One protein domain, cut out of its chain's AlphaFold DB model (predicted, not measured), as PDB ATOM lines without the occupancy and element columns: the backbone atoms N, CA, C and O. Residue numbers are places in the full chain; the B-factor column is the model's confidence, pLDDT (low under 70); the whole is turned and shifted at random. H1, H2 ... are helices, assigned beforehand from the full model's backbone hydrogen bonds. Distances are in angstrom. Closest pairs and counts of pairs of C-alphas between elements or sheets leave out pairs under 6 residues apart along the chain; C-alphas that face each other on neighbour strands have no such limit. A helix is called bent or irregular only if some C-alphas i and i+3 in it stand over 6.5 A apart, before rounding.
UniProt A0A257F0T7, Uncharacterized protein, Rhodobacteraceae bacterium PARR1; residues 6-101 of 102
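What this domain is: This is residues 6 to 101 of the 102 residues of an uncharacterized protein of Rhodobacteraceae bacterium PARR1 (UniProt A0A257F0T7). Picture one very long helix, H3, with a hairpin of two shorter helices, H1 and H2, packed along its first part, a bundle of three helices at one end of a long rod. The rest of H3 runs on alone: residues 78 to 101, of which 78 to 99 belong to H3, stand free and make much of the length. The printed part has 96 residues with three named helices in the order H1, H2, H3 and no named strand, and its class is all helix. It is extended, with a radius of gyration of the C-alphas of 20.6 A and spans of 75 by 18 by 18 A.

Where its parts are: Find C-alpha 6 at (4.176, 10.647, 23.843); from there H1, residues 6 to 24, runs 26.8 A. Next look at H2, residues 29 to 44, 21.6 A long, with a kink of 27 degrees near residue 36. H2 is irregular, but only just: C-alphas 31 and 34 are 6.8 A apart. H3, residues 53 to 99, begins at C-alpha 53 at (13.386, 13.983, 32.205) and runs 68.6 A to C-alpha 99 at (-18.615, -36.968, 65.118).

How they stand to each other: The three helices form an up-and-down bundle, each running against the one before it. H1 and H2, a helical hairpin, touch at a shallow tilt of 19 degrees, opposite ways; their closest C-alphas, those of Leu 12 and Ile 39, are 6.1 A apart. H3 touches H1 with residues 55 to 73 alone, the same way at a shallow tilt of 22 degrees, closest at the C-alphas of Gly 16 and Val 62, 6.1 A. H2 and H3, also a helical hairpin, touch through residues 59 to 74 of H3 alone, opposite ways at a shallow tilt of 21 degrees; the C-alphas of Ala 29 and Leu 73 are closest, at 6.5 A. In H1 and H3 every O i to N i+4 pair is within hydrogen-bond range; in H2 10 of 12 are.

The domain as a whole: Look for the two C-alphas farthest apart at Thr 50 and Gly 101, 75.3 A. The printed part has no cut; the link from H1 to H2 is tight, that from H2 to H3 short. Mean pLDDT of the printed part is 85.4, and residue 6 and residues 99 to 101 are under 70.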
ATOM      1  N   ASP A   6       5.342  10.425  22.991       66.38
ATOM      2  CA  ASP A   6       4.176  10.647  23.843       66.38
ATOM      3  C   ASP A   6       3.045   9.632  23.620       66.38
ATOM      4  O   ASP A   6       2.332   9.297  24.561       66.38
ATOM      5  N   ALA A   7       2.862   9.093  22.410       77.31
ATOM      6  CA  ALA A   7       1.783   8.137  22.137       77.31
ATOM      7  C   ALA A   7       1.884   6.843  22.980       77.31
ATOM      8  O   ALA A   7       0.871   6.433  23.560       77.31
ATOM      9  N   PRO A   8       3.060   6.193  23.096       82.19
ATOM     10  CA  PRO A   8       3.220   5.059  23.998       82.19
ATOM     11  C   PRO A   8       3.145   5.454  25.482       82.19
ATOM     12  O   PRO A   8       2.551   4.701  26.247       82.19
ATOM     13  N   LEU A   9       3.643   6.621  25.912       83.50
ATOM     14  CA  LEU A   9       3.528   7.053  27.321       83.50
ATOM     15  C   LEU A   9       2.078   7.303  27.740       83.50
ATOM     16  O   LEU A   9       1.640   6.827  28.782       83.50
ATOM     17  N   VAL A  10       1.294   7.967  26.888       86.75
ATOM     18  CA  VAL A  10      -0.144   8.170  27.113       86.75
ATOM     19  C   VAL A  10      -0.877   6.829  27.191       86.75
ATOM     20  O   VAL A  10      -1.803   6.668  27.988       86.75
ATOM     21  N   ARG A  11      -0.473   5.844  26.379       88.69
ATOM     22  CA  ARG A  11      -1.029   4.488  26.461       88.69
ATOM     23  C   ARG A  11      -0.641   3.801  27.770       88.69
ATOM     24  O   ARG A  11      -1.506   3.155  28.353       88.69
ATOM     25  N   LEU A  12       0.603   3.953  28.227       88.81
ATOM     26  CA  LEU A  12       1.067   3.413  29.505       88.81
ATOM     27  C   LEU A  12       0.243   3.972  30.669       88.81
ATOM     28  O   LEU A  12      -0.306   3.198  31.445       88.81
ATOM     29  N   ALA A  13       0.091   5.298  30.732       87.06
ATOM     30  CA  ALA A  13      -0.690   5.971  31.766       87.06
ATOM     31  C   ALA A  13      -2.139   5.461  31.795       87.06
ATOM     32  O   ALA A  13      -2.629   5.037  32.833       87.06
ATOM     33  N   ARG A  14      -2.792   5.358  30.627       90.75
ATOM     34  CA  ARG A  14      -4.155   4.804  30.532       90.75
ATOM     35  C   ARG A  14      -4.259   3.350  30.989       90.75
ATOM     36  O   ARG A  14      -5.309   2.945  31.483       90.75
ATOM     37  N   LEU A  15      -3.226   2.540  30.754       91.25
ATOM     38  CA  LEU A  15      -3.195   1.162  31.241       91.25
ATOM     39  C   LEU A  15      -3.016   1.122  32.763       91.25
ATOM     40  O   LEU A  15      -3.699   0.326  33.403       91.25
ATOM     41  N   GLY A  16      -2.179   2.000  33.327       89.69
ATOM     42  CA  GLY A  16      -2.037   2.198  34.773       89.69
ATOM     43  C   GLY A  16      -3.358   2.596  35.435       89.69
ATOM     44  O   GLY A  16      -3.824   1.894  36.328       89.69
ATOM     45  N   ASP A  17      -4.034   3.622  34.910       90.62
ATOM     46  CA  ASP A  17      -5.354   4.061  35.392       90.62
ATOM     47  C   ASP A  17      -6.390   2.928  35.339       90.62
ATOM     48  O   ASP A  17      -7.198   2.737  36.250       90.62
ATOM     49  N   ARG A  18      -6.376   2.144  34.253       92.25
ATOM     50  CA  ARG A  18      -7.286   1.008  34.087       92.25
ATOM     51  C   ARG A  18      -6.987  -0.111  35.082       92.25
ATOM     52  O   ARG A  18      -7.931  -0.726  35.575       92.25
ATOM     53  N   LEU A  19      -5.711  -0.385  35.352       91.00
ATOM     54  CA  LEU A  19      -5.289  -1.361  36.353       91.00
ATOM     55  C   LEU A  19      -5.745  -0.925  37.748       91.00
ATOM     56  O   LEU A  19      -6.332  -1.729  38.468       91.00
ATOM     57  N   GLU A  20      -5.536   0.344  38.103       89.25
ATOM     58  CA  GLU A  20      -5.978   0.899  39.383       89.25
ATOM     59  C   GLU A  20      -7.494   0.797  39.537       89.25
ATOM     60  O   GLU A  20      -7.982   0.298  40.551       89.25
ATOM     61  N   PHE A  21      -8.244   1.200  38.510       91.81
ATOM     62  CA  PHE A  21      -9.698   1.101  38.519       91.81
ATOM     63  C   PHE A  21     -10.173  -0.348  38.693       91.81
ATOM     64  O   PHE A  21     -11.069  -0.611  39.492       91.81
ATOM     65  N   ALA A  22      -9.569  -1.297  37.973       91.06
ATOM     66  CA  ALA A  22      -9.934  -2.707  38.064       91.06
ATOM     67  C   ALA A  22      -9.597  -3.297  39.448       91.06
ATOM     68  O   ALA A  22     -10.439  -3.961  40.053       91.06
ATOM     69  N   ALA A  23      -8.424  -2.985  40.003       87.19
ATOM     70  CA  ALA A  23      -8.049  -3.402  41.352       87.19
ATOM     71  C   ALA A  23      -8.973  -2.797  42.427       87.19
ATOM     72  O   ALA A  23      -9.385  -3.485  43.363       87.19
ATOM     73  N   ALA A  24      -9.355  -1.524  42.279       87.69
ATOM     74  CA  ALA A  24     -10.307  -0.858  43.168       87.69
ATOM     75  C   ALA A  24     -11.724  -1.452  43.066       87.69
ATOM     76  O   ALA A  24     -12.434  -1.512  44.069       87.69
ATOM     77  N   ALA A  25     -12.114  -1.934  41.883       89.81
ATOM     78  CA  ALA A  25     -13.374  -2.641  41.656       89.81
ATOM     79  C   ALA A  25     -13.395  -4.071  42.232       89.81
ATOM     80  O   ALA A  25     -14.444  -4.712  42.205       89.81
ATOM     81  N   GLY A  26     -12.272  -4.561  42.772       85.50
ATOM     82  CA  GLY A  26     -12.172  -5.899  43.355       85.50
ATOM     83  C   GLY A  26     -11.992  -7.008  42.320       85.50
ATOM     84  O   GLY A  26     -12.367  -8.140  42.590       85.50
ATOM     85  N   VAL A  27     -11.454  -6.684  41.143       87.38
ATOM     86  CA  VAL A  27     -11.065  -7.690  40.148       87.38
ATOM     87  C   VAL A  27      -9.912  -8.529  40.700       87.38
ATOM     88  O   VAL A  27      -8.953  -7.986  41.258       87.38
ATOM     89  N   ASP A  28     -10.002  -9.847  40.533       81.88
ATOM     90  CA  ASP A  28      -9.010 -10.782  41.055       81.88
ATOM     91  C   ASP A  28      -7.658 -10.648  40.339       81.88
ATOM     92  O   ASP A  28      -7.578 -10.356  39.143       81.88
ATOM     93  N   ALA A  29      -6.572 -10.937  41.060       81.00
ATOM     94  CA  ALA A  29      -5.207 -10.856  40.533       81.00
ATOM     95  C   ALA A  29      -4.992 -11.574  39.173       81.00
ATOM     96  O   ALA A  29      -4.403 -10.957  38.285       81.00
ATOM     97  N   PRO A  30      -5.518 -12.796  38.925       84.38
ATOM     98  CA  PRO A  30      -5.345 -13.483  37.640       84.38
ATOM     99  C   PRO A  30      -5.991 -12.751  36.456       84.38
ATOM    100  O   PRO A  30      -5.553 -12.893  35.316       84.38
ATOM    101  N   GLU A  31      -7.045 -11.970  36.704       86.62
ATOM    102  CA  GLU A  31      -7.702 -11.164  35.673       86.62
ATOM    103  C   GLU A  31      -6.933  -9.867  35.378       86.62
ATOM    104  O   GLU A  31      -7.069  -9.290  34.295       86.62
ATOM    105  N   LEU A  32      -6.091  -9.421  36.315       88.38
ATOM    106  CA  LEU A  32      -5.234  -8.244  36.178       88.38
ATOM    107  C   LEU A  32      -3.881  -8.566  35.528       88.38
ATOM    108  O   LEU A  32      -3.295  -7.683  34.899       88.38
ATOM    109  N   ASP A  33      -3.418  -9.818  35.586       88.00
ATOM    110  CA  ASP A  33      -2.156 -10.274  34.980       88.00
ATOM    111  C   ASP A  33      -1.954  -9.825  33.517       88.00
ATOM    112  O   ASP A  33      -0.866  -9.343  33.184       88.00
ATOM    113  N   PRO A  34      -2.957  -9.894  32.613       90.56
ATOM    114  CA  PRO A  34      -2.787  -9.433  31.236       90.56
ATOM    115  C   PRO A  34      -2.544  -7.922  31.126       90.56
ATOM    116  O   PRO A  34      -1.802  -7.485  30.245       90.56
ATOM    117  N   LEU A  35      -3.165  -7.122  32.003       90.62
ATOM    118  CA  LEU A  35      -2.962  -5.671  32.053       90.62
ATOM    119  C   LEU A  35      -1.552  -5.351  32.544       90.62
ATOM    120  O   LEU A  35      -0.860  -4.548  31.922       90.62
ATOM    121  N   VAL A  36      -1.111  -6.027  33.604       89.56
ATOM    122  CA  VAL A  36       0.237  -5.877  34.165       89.56
ATOM    123  C   VAL A  36       1.293  -6.271  33.135       89.56
ATOM    124  O   VAL A  36       2.217  -5.505  32.882       89.56
ATOM    125  N   ALA A  37       1.126  -7.410  32.458       91.00
ATOM    126  CA  ALA A  37       2.052  -7.866  31.424       91.00
ATOM    127  C   ALA A  37       2.140  -6.900  30.227       91.00
ATOM    128  O   ALA A  37       3.211  -6.737  29.639       91.00
ATOM    129  N   GLU A  38       1.030  -6.260  29.850       91.44
ATOM    130  CA  GLU A  38       1.020  -5.253  28.786       91.44
ATOM    131  C   GLU A  38       1.726  -3.961  29.220       91.44
ATOM    132  O   GLU A  38       2.503  -3.416  28.436       91.44
ATOM    133  N   ILE A  39       1.509  -3.494  30.456       89.81
ATOM    134  CA  ILE A  39       2.248  -2.354  31.028       89.81
ATOM    135  C   ILE A  39       3.742  -2.668  31.028       89.81
ATOM    136  O   ILE A  39       4.523  -1.870  30.523       89.81
ATOM    137  N   ASP A  40       4.135  -3.842  31.516       88.44
ATOM    138  CA  ASP A  40       5.537  -4.228  31.648       88.44
ATOM    139  C   ASP A  40       6.223  -4.351  30.274       88.44
ATOM    140  O   ASP A  40       7.345  -3.885  30.058       88.44
ATOM    141  N   ARG A  41       5.506  -4.892  29.279       90.31
ATOM    142  CA  ARG A  41       5.952  -4.925  27.879       90.31
ATOM    143  C   ARG A  41       6.151  -3.519  27.314       90.31
ATOM    144  O   ARG A  41       7.154  -3.272  26.647       90.31
ATOM    145  N   LEU A  42       5.201  -2.617  27.547       88.88
ATOM    146  CA  LEU A  42       5.259  -1.254  27.028       88.88
ATOM    147  C   LEU A  42       6.362  -0.447  27.733       88.88
ATOM    148  O   LEU A  42       7.128   0.239  27.063       88.88
ATOM    149  N   ALA A  43       6.507  -0.600  29.049       86.31
ATOM    150  CA  ALA A  43       7.547   0.026  29.859       86.31
ATOM    151  C   ALA A  43       8.956  -0.353  29.371       86.31
ATOM    152  O   ALA A  43       9.813   0.512  29.204       86.31
ATOM    153  N   ARG A  44       9.180  -1.632  29.044       86.31
ATOM    154  CA  ARG A  44      10.458  -2.121  28.489       86.31
ATOM    155  C   ARG A  44      10.719  -1.692  27.044       86.31
ATOM    156  O   ARG A  44      11.843  -1.826  26.574       86.31
ATOM    157  N   SER A  45       9.696  -1.227  26.327       87.06
ATOM    158  CA  SER A  45       9.846  -0.750  24.947       87.06
ATOM    159  C   SER A  45      10.388   0.678  24.857       87.06
ATOM    160  O   SER A  45      10.804   1.101  23.778       87.06
ATOM    161  N   PHE A  46      10.399   1.416  25.973       84.69
ATOM    162  CA  PHE A  46      11.002   2.738  26.027       84.69
ATOM    163  C   PHE A  46      12.520   2.643  26.102       84.69
ATOM    164  O   PHE A  46      13.080   1.986  26.976       84.69
ATOM    165  N   ASP A  47      13.182   3.369  25.209       82.88
ATOM    166  CA  ASP A  47      14.612   3.612  25.302       82.88
ATOM    167  C   ASP A  47      14.852   4.801  26.244       82.88
ATOM    168  O   ASP A  47      14.514   5.946  25.925       82.88
ATOM    169  N   ALA A  48      15.413   4.521  27.424       74.69
ATOM    170  CA  ALA A  48      15.645   5.507  28.478       74.69
ATOM    171  C   ALA A  48      16.520   6.689  28.019       74.69
ATOM    172  O   ALA A  48      16.334   7.808  28.513       74.69
ATOM    173  N   ASP A  49      17.409   6.464  27.047       79.19
ATOM    174  CA  ASP A  49      18.292   7.496  26.499       79.19
ATOM    175  C   ASP A  49      17.552   8.460  25.560       79.19
ATOM    176  O   ASP A  49      17.998   9.586  25.333       79.19
ATOM    177  N   THR A  50      16.381   8.056  25.059       82.88
ATOM    178  CA  THR A  50      15.529   8.879  24.184       82.88
ATOM    179  C   THR A  50      14.452   9.658  24.936       82.88
ATOM    180  O   THR A  50      13.879  10.600  24.385       82.88
ATOM    181  N   LEU A  51      14.185   9.296  26.195       82.62
ATOM    182  CA  LEU A  51      13.183   9.953  27.027       82.62
ATOM    183  C   LEU A  51      13.705  11.262  27.622       82.62
ATOM    184  O   LEU A  51      14.821  11.328  28.152       82.62
ATOM    185  N   THR A  52      12.846  12.282  27.630       88.00
ATOM    186  CA  THR A  52      13.078  13.500  28.415       88.00
ATOM    187  C   THR A  52      12.983  13.207  29.916       88.00
ATOM    188  O   THR A  52      12.457  12.177  30.340       88.00
ATOM    189  N   GLN A  53      13.481  14.122  30.749       87.25
ATOM    190  CA  GLN A  53      13.386  13.983  32.205       87.25
ATOM    191  C   GLN A  53      11.929  13.847  32.685       87.25
ATOM    192  O   GLN A  53      11.650  12.990  33.521       87.25
ATOM    193  N   ASP A  54      11.004  14.622  32.112       86.81
ATOM    194  CA  ASP A  54       9.576  14.562  32.453       86.81
ATOM    195  C   ASP A  54       8.954  13.217  32.067       86.81
ATOM    196  O   ASP A  54       8.200  12.622  32.833       86.81
ATOM    197  N   GLN A  55       9.318  12.688  30.899       84.62
ATOM    198  CA  GLN A  55       8.839  11.388  30.434       84.62
ATOM    199  C   GLN A  55       9.374  10.234  31.294       84.62
ATOM    200  O   GLN A  55       8.647   9.286  31.583       84.62
ATOM    201  N   ARG A  56      10.628  10.324  31.761       87.06
ATOM    202  CA  ARG A  56      11.175   9.364  32.735       87.06
ATOM    203  C   ARG A  56      10.451   9.444  34.074       87.06
ATOM    204  O   ARG A  56      10.219   8.405  34.684       87.06
ATOM    205  N   ALA A  57      10.093  10.648  34.520       87.94
ATOM    206  CA  ALA A  57       9.324  10.832  35.746       87.94
ATOM    207  C   ALA A  57       7.933  10.187  35.632       87.94
ATOM    208  O   ALA A  57       7.550   9.438  36.524       87.94
ATOM    209  N   GLN A  58       7.234  10.382  34.508       85.81
ATOM    210  CA  GLN A  58       5.948   9.725  34.240       85.81
ATOM    211  C   GLN A  58       6.068   8.198  34.195       85.81
ATOM    212  O   GLN A  58       5.254   7.494  34.785       85.81
ATOM    213  N   LEU A  59       7.097   7.669  33.525       86.44
ATOM    214  CA  LEU A  59       7.346   6.227  33.487       86.44
ATOM    215  C   LEU A  59       7.586   5.665  34.897       86.44
ATOM    216  O   LEU A  59       7.025   4.632  35.248       86.44
ATOM    217  N   ALA A  60       8.389   6.355  35.710       88.25
ATOM    218  CA  ALA A  60       8.659   5.956  37.089       88.25
ATOM    219  C   ALA A  60       7.401   6.013  37.972       88.25
ATOM    220  O   ALA A  60       7.208   5.131  38.806       88.25
ATOM    221  N   GLU A  61       6.542   7.016  37.775       89.38
ATOM    222  CA  GLU A  61       5.268   7.150  38.484       89.38
ATOM    223  C   GLU A  61       4.325   5.987  38.168       89.38
ATOM    224  O   GLU A  61       3.834   5.336  39.090       89.38
ATOM    225  N   VAL A  62       4.144   5.660  36.884       87.25
ATOM    226  CA  VAL A  62       3.293   4.531  36.477       87.25
ATOM    227  C   VAL A  62       3.855   3.203  36.991       87.25
ATOM    228  O   VAL A  62       3.100   2.385  37.511       87.25
ATOM    229  N   SER A  63       5.172   2.990  36.924       86.62
ATOM    230  CA  SER A  63       5.793   1.784  37.490       86.62
ATOM    231  C   SER A  63       5.562   1.675  39.001       86.62
ATOM    232  O   SER A  63       5.146   0.626  39.486       86.62
ATOM    233  N   ALA A  64       5.748   2.768  39.748       89.00
ATOM    234  CA  ALA A  64       5.513   2.785  41.192       89.00
ATOM    235  C   ALA A  64       4.035   2.545  41.555       89.00
ATOM    236  O   ALA A  64       3.735   1.895  42.561       89.00
ATOM    237  N   GLN A  65       3.104   3.058  40.745       88.06
ATOM    238  CA  GLN A  65       1.669   2.812  40.894       88.06
ATOM    239  C   GLN A  65       1.345   1.324  40.711       88.06
ATOM    240  O   GLN A  65       0.651   0.743  41.547       88.06
ATOM    241  N   VAL A  66       1.888   0.690  39.668       86.88
ATOM    242  CA  VAL A  66       1.694  -0.742  39.388       86.88
ATOM    243  C   VAL A  66       2.257  -1.605  40.518       86.88
ATOM    244  O   VAL A  66       1.540  -2.467  41.028       86.88
ATOM    245  N   ASP A  67       3.477  -1.330  40.983       88.56
ATOM    246  CA  ASP A  67       4.101  -2.058  42.099       88.56
ATOM    247  C   ASP A  67       3.268  -1.969  43.385       88.56
ATOM    248  O   ASP A  67       3.076  -2.963  44.097       88.56
ATOM    249  N   ARG A  68       2.718  -0.783  43.679       89.69
ATOM    250  CA  ARG A  68       1.820  -0.589  44.823       89.69
ATOM    251  C   ARG A  68       0.551  -1.431  44.684       89.69
ATOM    252  O   ARG A  68       0.152  -2.070  45.655       89.69
ATOM    253  N   ILE A  69      -0.079  -1.439  43.509       87.25
ATOM    254  CA  ILE A  69      -1.300  -2.222  43.259       87.25
ATOM    255  C   ILE A  69      -1.023  -3.717  43.443       87.25
ATOM    256  O   ILE A  69      -1.756  -4.392  44.161       87.25
ATOM    257  N   LEU A  70       0.065  -4.222  42.858       85.44
ATOM    258  CA  LEU A  70       0.463  -5.626  42.971       85.44
ATOM    259  C   LEU A  70       0.755  -6.041  44.417       85.44
ATOM    260  O   LEU A  70       0.361  -7.132  44.839       85.44
ATOM    261  N   THR A  71       1.395  -5.163  45.190       89.06
ATOM    262  CA  THR A  71       1.655  -5.394  46.618       89.06
ATOM    263  C   THR A  71       0.344  -5.539  47.391       89.06
ATOM    264  O   THR A  71       0.152  -6.525  48.099       89.06
ATOM    265  N   LEU A  72      -0.601  -4.614  47.193       87.19
ATOM    266  CA  LEU A  72      -1.906  -4.644  47.864       87.19
ATOM    267  C   LEU A  72      -2.735  -5.880  47.489       87.19
ATOM    268  O   LEU A  72      -3.405  -6.461  48.345       87.19
ATOM    269  N   LEU A  73      -2.697  -6.294  46.221       83.94
ATOM    270  CA  LEU A  73      -3.375  -7.509  45.761       83.94
ATOM    271  C   LEU A  73      -2.766  -8.764  46.390       83.94
ATOM    272  O   LEU A  73      -3.503  -9.631  46.857       83.94
ATOM    273  N   SER A  74      -1.436  -8.834  46.462       84.94
ATOM    274  CA  SER A  74      -0.724  -9.954  47.086       84.94
ATOM    275  C   SER A  74      -1.042 -10.065  48.580       84.94
ATOM    276  O   SER A  74      -1.265 -11.161  49.093       84.94
ATOM    277  N   GLU A  75      -1.115  -8.931  49.282       86.44
ATOM    278  CA  GLU A  75      -1.506  -8.881  50.694       86.44
ATOM    279  C   GLU A  75      -2.946  -9.358  50.915       86.44
ATOM    280  O   GLU A  75      -3.193 -10.136  51.839       86.44
ATOM    281  N   ARG A  76      -3.891  -8.942  50.061       83.81
ATOM    282  CA  ARG A  76      -5.284  -9.419  50.115       83.81
ATOM    283  C   ARG A  76      -5.376 -10.918  49.871       83.81
ATOM    284  O   ARG A  76      -5.951 -11.627  50.688       83.81
ATOM    285  N   GLN A  77      -4.727 -11.414  48.822       83.62
ATOM    286  CA  GLN A  77      -4.730 -12.839  48.503       83.62
ATOM    287  C   GLN A  77      -4.151 -13.682  49.649       83.62
ATOM    288  O   GLN A  77      -4.682 -14.743  49.978       83.62
ATOM    289  N   ALA A  78      -3.089 -13.206  50.305       83.12
ATOM    290  CA  ALA A  78      -2.529 -13.873  51.477       83.12
ATOM    291  C   ALA A  78      -3.514 -13.906  52.663       83.12
ATOM    292  O   ALA A  78      -3.573 -14.906  53.384       83.12
ATOM    293  N   GLN A  79      -4.298 -12.840  52.863       83.88
ATOM    294  CA  GLN A  79      -5.337 -12.787  53.894       83.88
ATOM    295  C   GLN A  79      -6.492 -13.744  53.594       83.88
ATOM    296  O   GLN A  79      -6.915 -14.460  54.501       83.88
ATOM    297  N   ASP A  80      -6.953 -13.811  52.346       83.56
ATOM    298  CA  ASP A  80      -8.046 -14.700  51.937       83.56
ATOM    299  C   ASP A  80      -7.661 -16.172  52.139       83.56
ATOM    300  O   ASP A  80      -8.380 -16.929  52.792       83.56
ATOM    301  N   VAL A  81      -6.451 -16.558  51.717       84.12
ATOM    302  CA  VAL A  81      -5.923 -17.914  51.947       84.12
ATOM    303  C   VAL A  81      -5.810 -18.225  53.443       84.12
ATOM    304  O   VAL A  81      -6.152 -19.325  53.884       84.12
ATOM    305  N   ALA A  82      -5.355 -17.268  54.258       85.00
ATOM    306  CA  ALA A  82      -5.273 -17.455  55.704       85.00
ATOM    307  C   ALA A  82      -6.660 -17.639  56.349       85.00
ATOM    308  O   ALA A  82      -6.809 -18.459  57.262       85.00
ATOM    309  N   GLN A  83      -7.675 -16.910  55.876       84.62
ATOM    310  CA  GLN A  83      -9.056 -17.045  56.344       84.62
ATOM    311  C   GLN A  83      -9.657 -18.397  55.953       84.62
ATOM    312  O   GLN A  83     -10.256 -19.054  56.810       84.62
ATOM    313  N   ASP A  84      -9.430 -18.859  54.724       86.50
ATOM    314  CA  ASP A  84      -9.888 -20.168  54.255       86.50
ATOM    315  C   ASP A  84      -9.283 -21.311  55.077       86.50
ATOM    316  O   ASP A  84     -10.001 -22.200  55.545       86.50
ATOM    317  N   ILE A  85      -7.974 -21.263  55.342       86.75
ATOM    318  CA  ILE A  85      -7.296 -22.257  56.189       86.75
ATOM    319  C   ILE A  85      -7.872 -22.239  57.614       86.75
ATOM    320  O   ILE A  85      -8.096 -23.297  58.220       86.75
ATOM    321  N   ALA A  86      -8.138 -21.053  58.167       85.88
ATOM    322  CA  ALA A  86      -8.729 -20.911  59.493       85.88
ATOM    323  C   ALA A  86     -10.165 -21.466  59.551       85.88
ATOM    324  O   ALA A  86     -10.518 -22.147  60.523       85.88
ATOM    325  N   ALA A  87     -10.972 -21.225  58.512       85.44
ATOM    326  CA  ALA A  87     -12.326 -21.754  58.377       85.44
ATOM    327  C   ALA A  87     -12.321 -23.287  58.274       85.44
ATOM    328  O   ALA A  87     -12.998 -23.956  59.057       85.44
ATOM    329  N   GLN A  88     -11.470 -23.857  57.415       86.50
ATOM    330  CA  GLN A  88     -11.310 -25.309  57.274       86.50
ATOM    331  C   GLN A  88     -10.871 -25.968  58.591       86.50
ATOM    332  O   GLN A  88     -11.446 -26.970  59.020       86.50
ATOM    333  N   SER A  89      -9.912 -25.360  59.293       85.69
ATOM    334  CA  SER A  89      -9.433 -25.846  60.594       85.69
ATOM    335  C   SER A  89     -10.506 -25.774  61.688       85.69
ATOM    336  O   SER A  89     -10.472 -26.532  62.664       85.69
ATOM    337  N   ARG A  90     -11.443 -24.825  61.595       83.19
ATOM    338  CA  ARG A  90     -12.587 -24.721  62.509       83.19
ATOM    339  C   ARG A  90     -13.619 -25.804  62.203       83.19
ATOM    340  O   ARG A  90     -14.059 -26.479  63.132       83.19
ATOM    341  N   ASP A  91     -13.937 -26.012  60.931       84.56
ATOM    342  CA  ASP A  91     -14.869 -27.048  60.486       84.56
ATOM    343  C   ASP A  91     -14.380 -28.454  60.836       84.56
ATOM    344  O   ASP A  91     -15.159 -29.279  61.314       84.56
ATOM    345  N   GLU A  92     -13.084 -28.731  60.683       85.88
ATOM    346  CA  GLU A  92     -12.512 -30.023  61.065       85.88
ATOM    347  C   GLU A  92     -12.618 -30.267  62.579       85.88
ATOM    348  O   GLU A  92     -13.000 -31.357  63.018       85.88
ATOM    349  N   ARG A  93     -12.355 -29.236  63.393       83.62
ATOM    350  CA  ARG A  93     -12.527 -29.305  64.852       83.62
ATOM    351  C   ARG A  93     -13.980 -29.567  65.243       83.62
ATOM    352  O   ARG A  93     -14.226 -30.418  66.096       83.62
ATOM    353  N   LEU A  94     -14.933 -28.889  64.602       85.50
ATOM    354  CA  LEU A  94     -16.362 -29.108  64.832       85.50
ATOM    355  C   LEU A  94     -16.774 -30.533  64.431       85.50
ATOM    356  O   LEU A  94     -17.413 -31.226  65.220       85.50
ATOM    357  N   ARG A  95     -16.345 -31.021  63.259       84.00
ATOM    358  CA  ARG A  95     -16.626 -32.398  62.816       84.00
ATOM    359  C   ARG A  95     -16.085 -33.445  63.785       84.00
ATOM    360  O   ARG A  95     -16.791 -34.409  64.056       84.00
ATOM    361  N   ARG A  96     -14.882 -33.267  64.348       82.50
ATOM    362  CA  ARG A  96     -14.361 -34.188  65.378       82.50
ATOM    363  C   ARG A  96     -15.169 -34.130  66.674       82.50
ATOM    364  O   ARG A  96     -15.479 -35.179  67.227       82.50
ATOM    365  N   ALA A  97     -15.528 -32.933  67.139       82.25
ATOM    366  CA  ALA A  97     -16.280 -32.758  68.382       82.25
ATOM    367  C   ALA A  97     -17.693 -33.367  68.316       82.25
ATOM    368  O   ALA A  97     -18.134 -33.988  69.277       82.25
ATOM    369  N   TYR A  98     -18.382 -33.234  67.178       77.44
ATOM    370  CA  TYR A  98     -19.739 -33.762  66.990       77.44
ATOM    371  C   TYR A  98     -19.785 -35.175  66.378       77.44
ATOM    372  O   TYR A  98     -20.789 -35.866  66.520       77.44
ATOM    373  N   GLY A  99     -18.714 -35.632  65.720       67.19
ATOM    374  CA  GLY A  99     -18.615 -36.968  65.118       67.19
ATOM    375  C   GLY A  99     -18.165 -38.076  66.077       67.19
ATOM    376  O   GLY A  99     -18.442 -39.240  65.817       67.19
ATOM    377  N   ALA A 100     -17.520 -37.738  67.198       60.81
ATOM    378  CA  ALA A 100     -17.079 -38.702  68.214       60.81
ATOM    379  C   ALA A 100     -18.181 -39.114  69.219       60.81
ATOM    380  O   ALA A 100     -17.901 -39.833  70.174       60.81
ATOM    381  N   GLY A 101     -19.421 -38.640  69.036       59.16
ATOM    382  CA  GLY A 101     -20.537 -38.833  69.970       59.16
ATOM    383  C   GLY A 101     -21.569 -39.895  69.575       59.16
ATOM    384  O   GLY A 101     -22.706 -39.790  70.035       59.16
TER     385      GLY A 101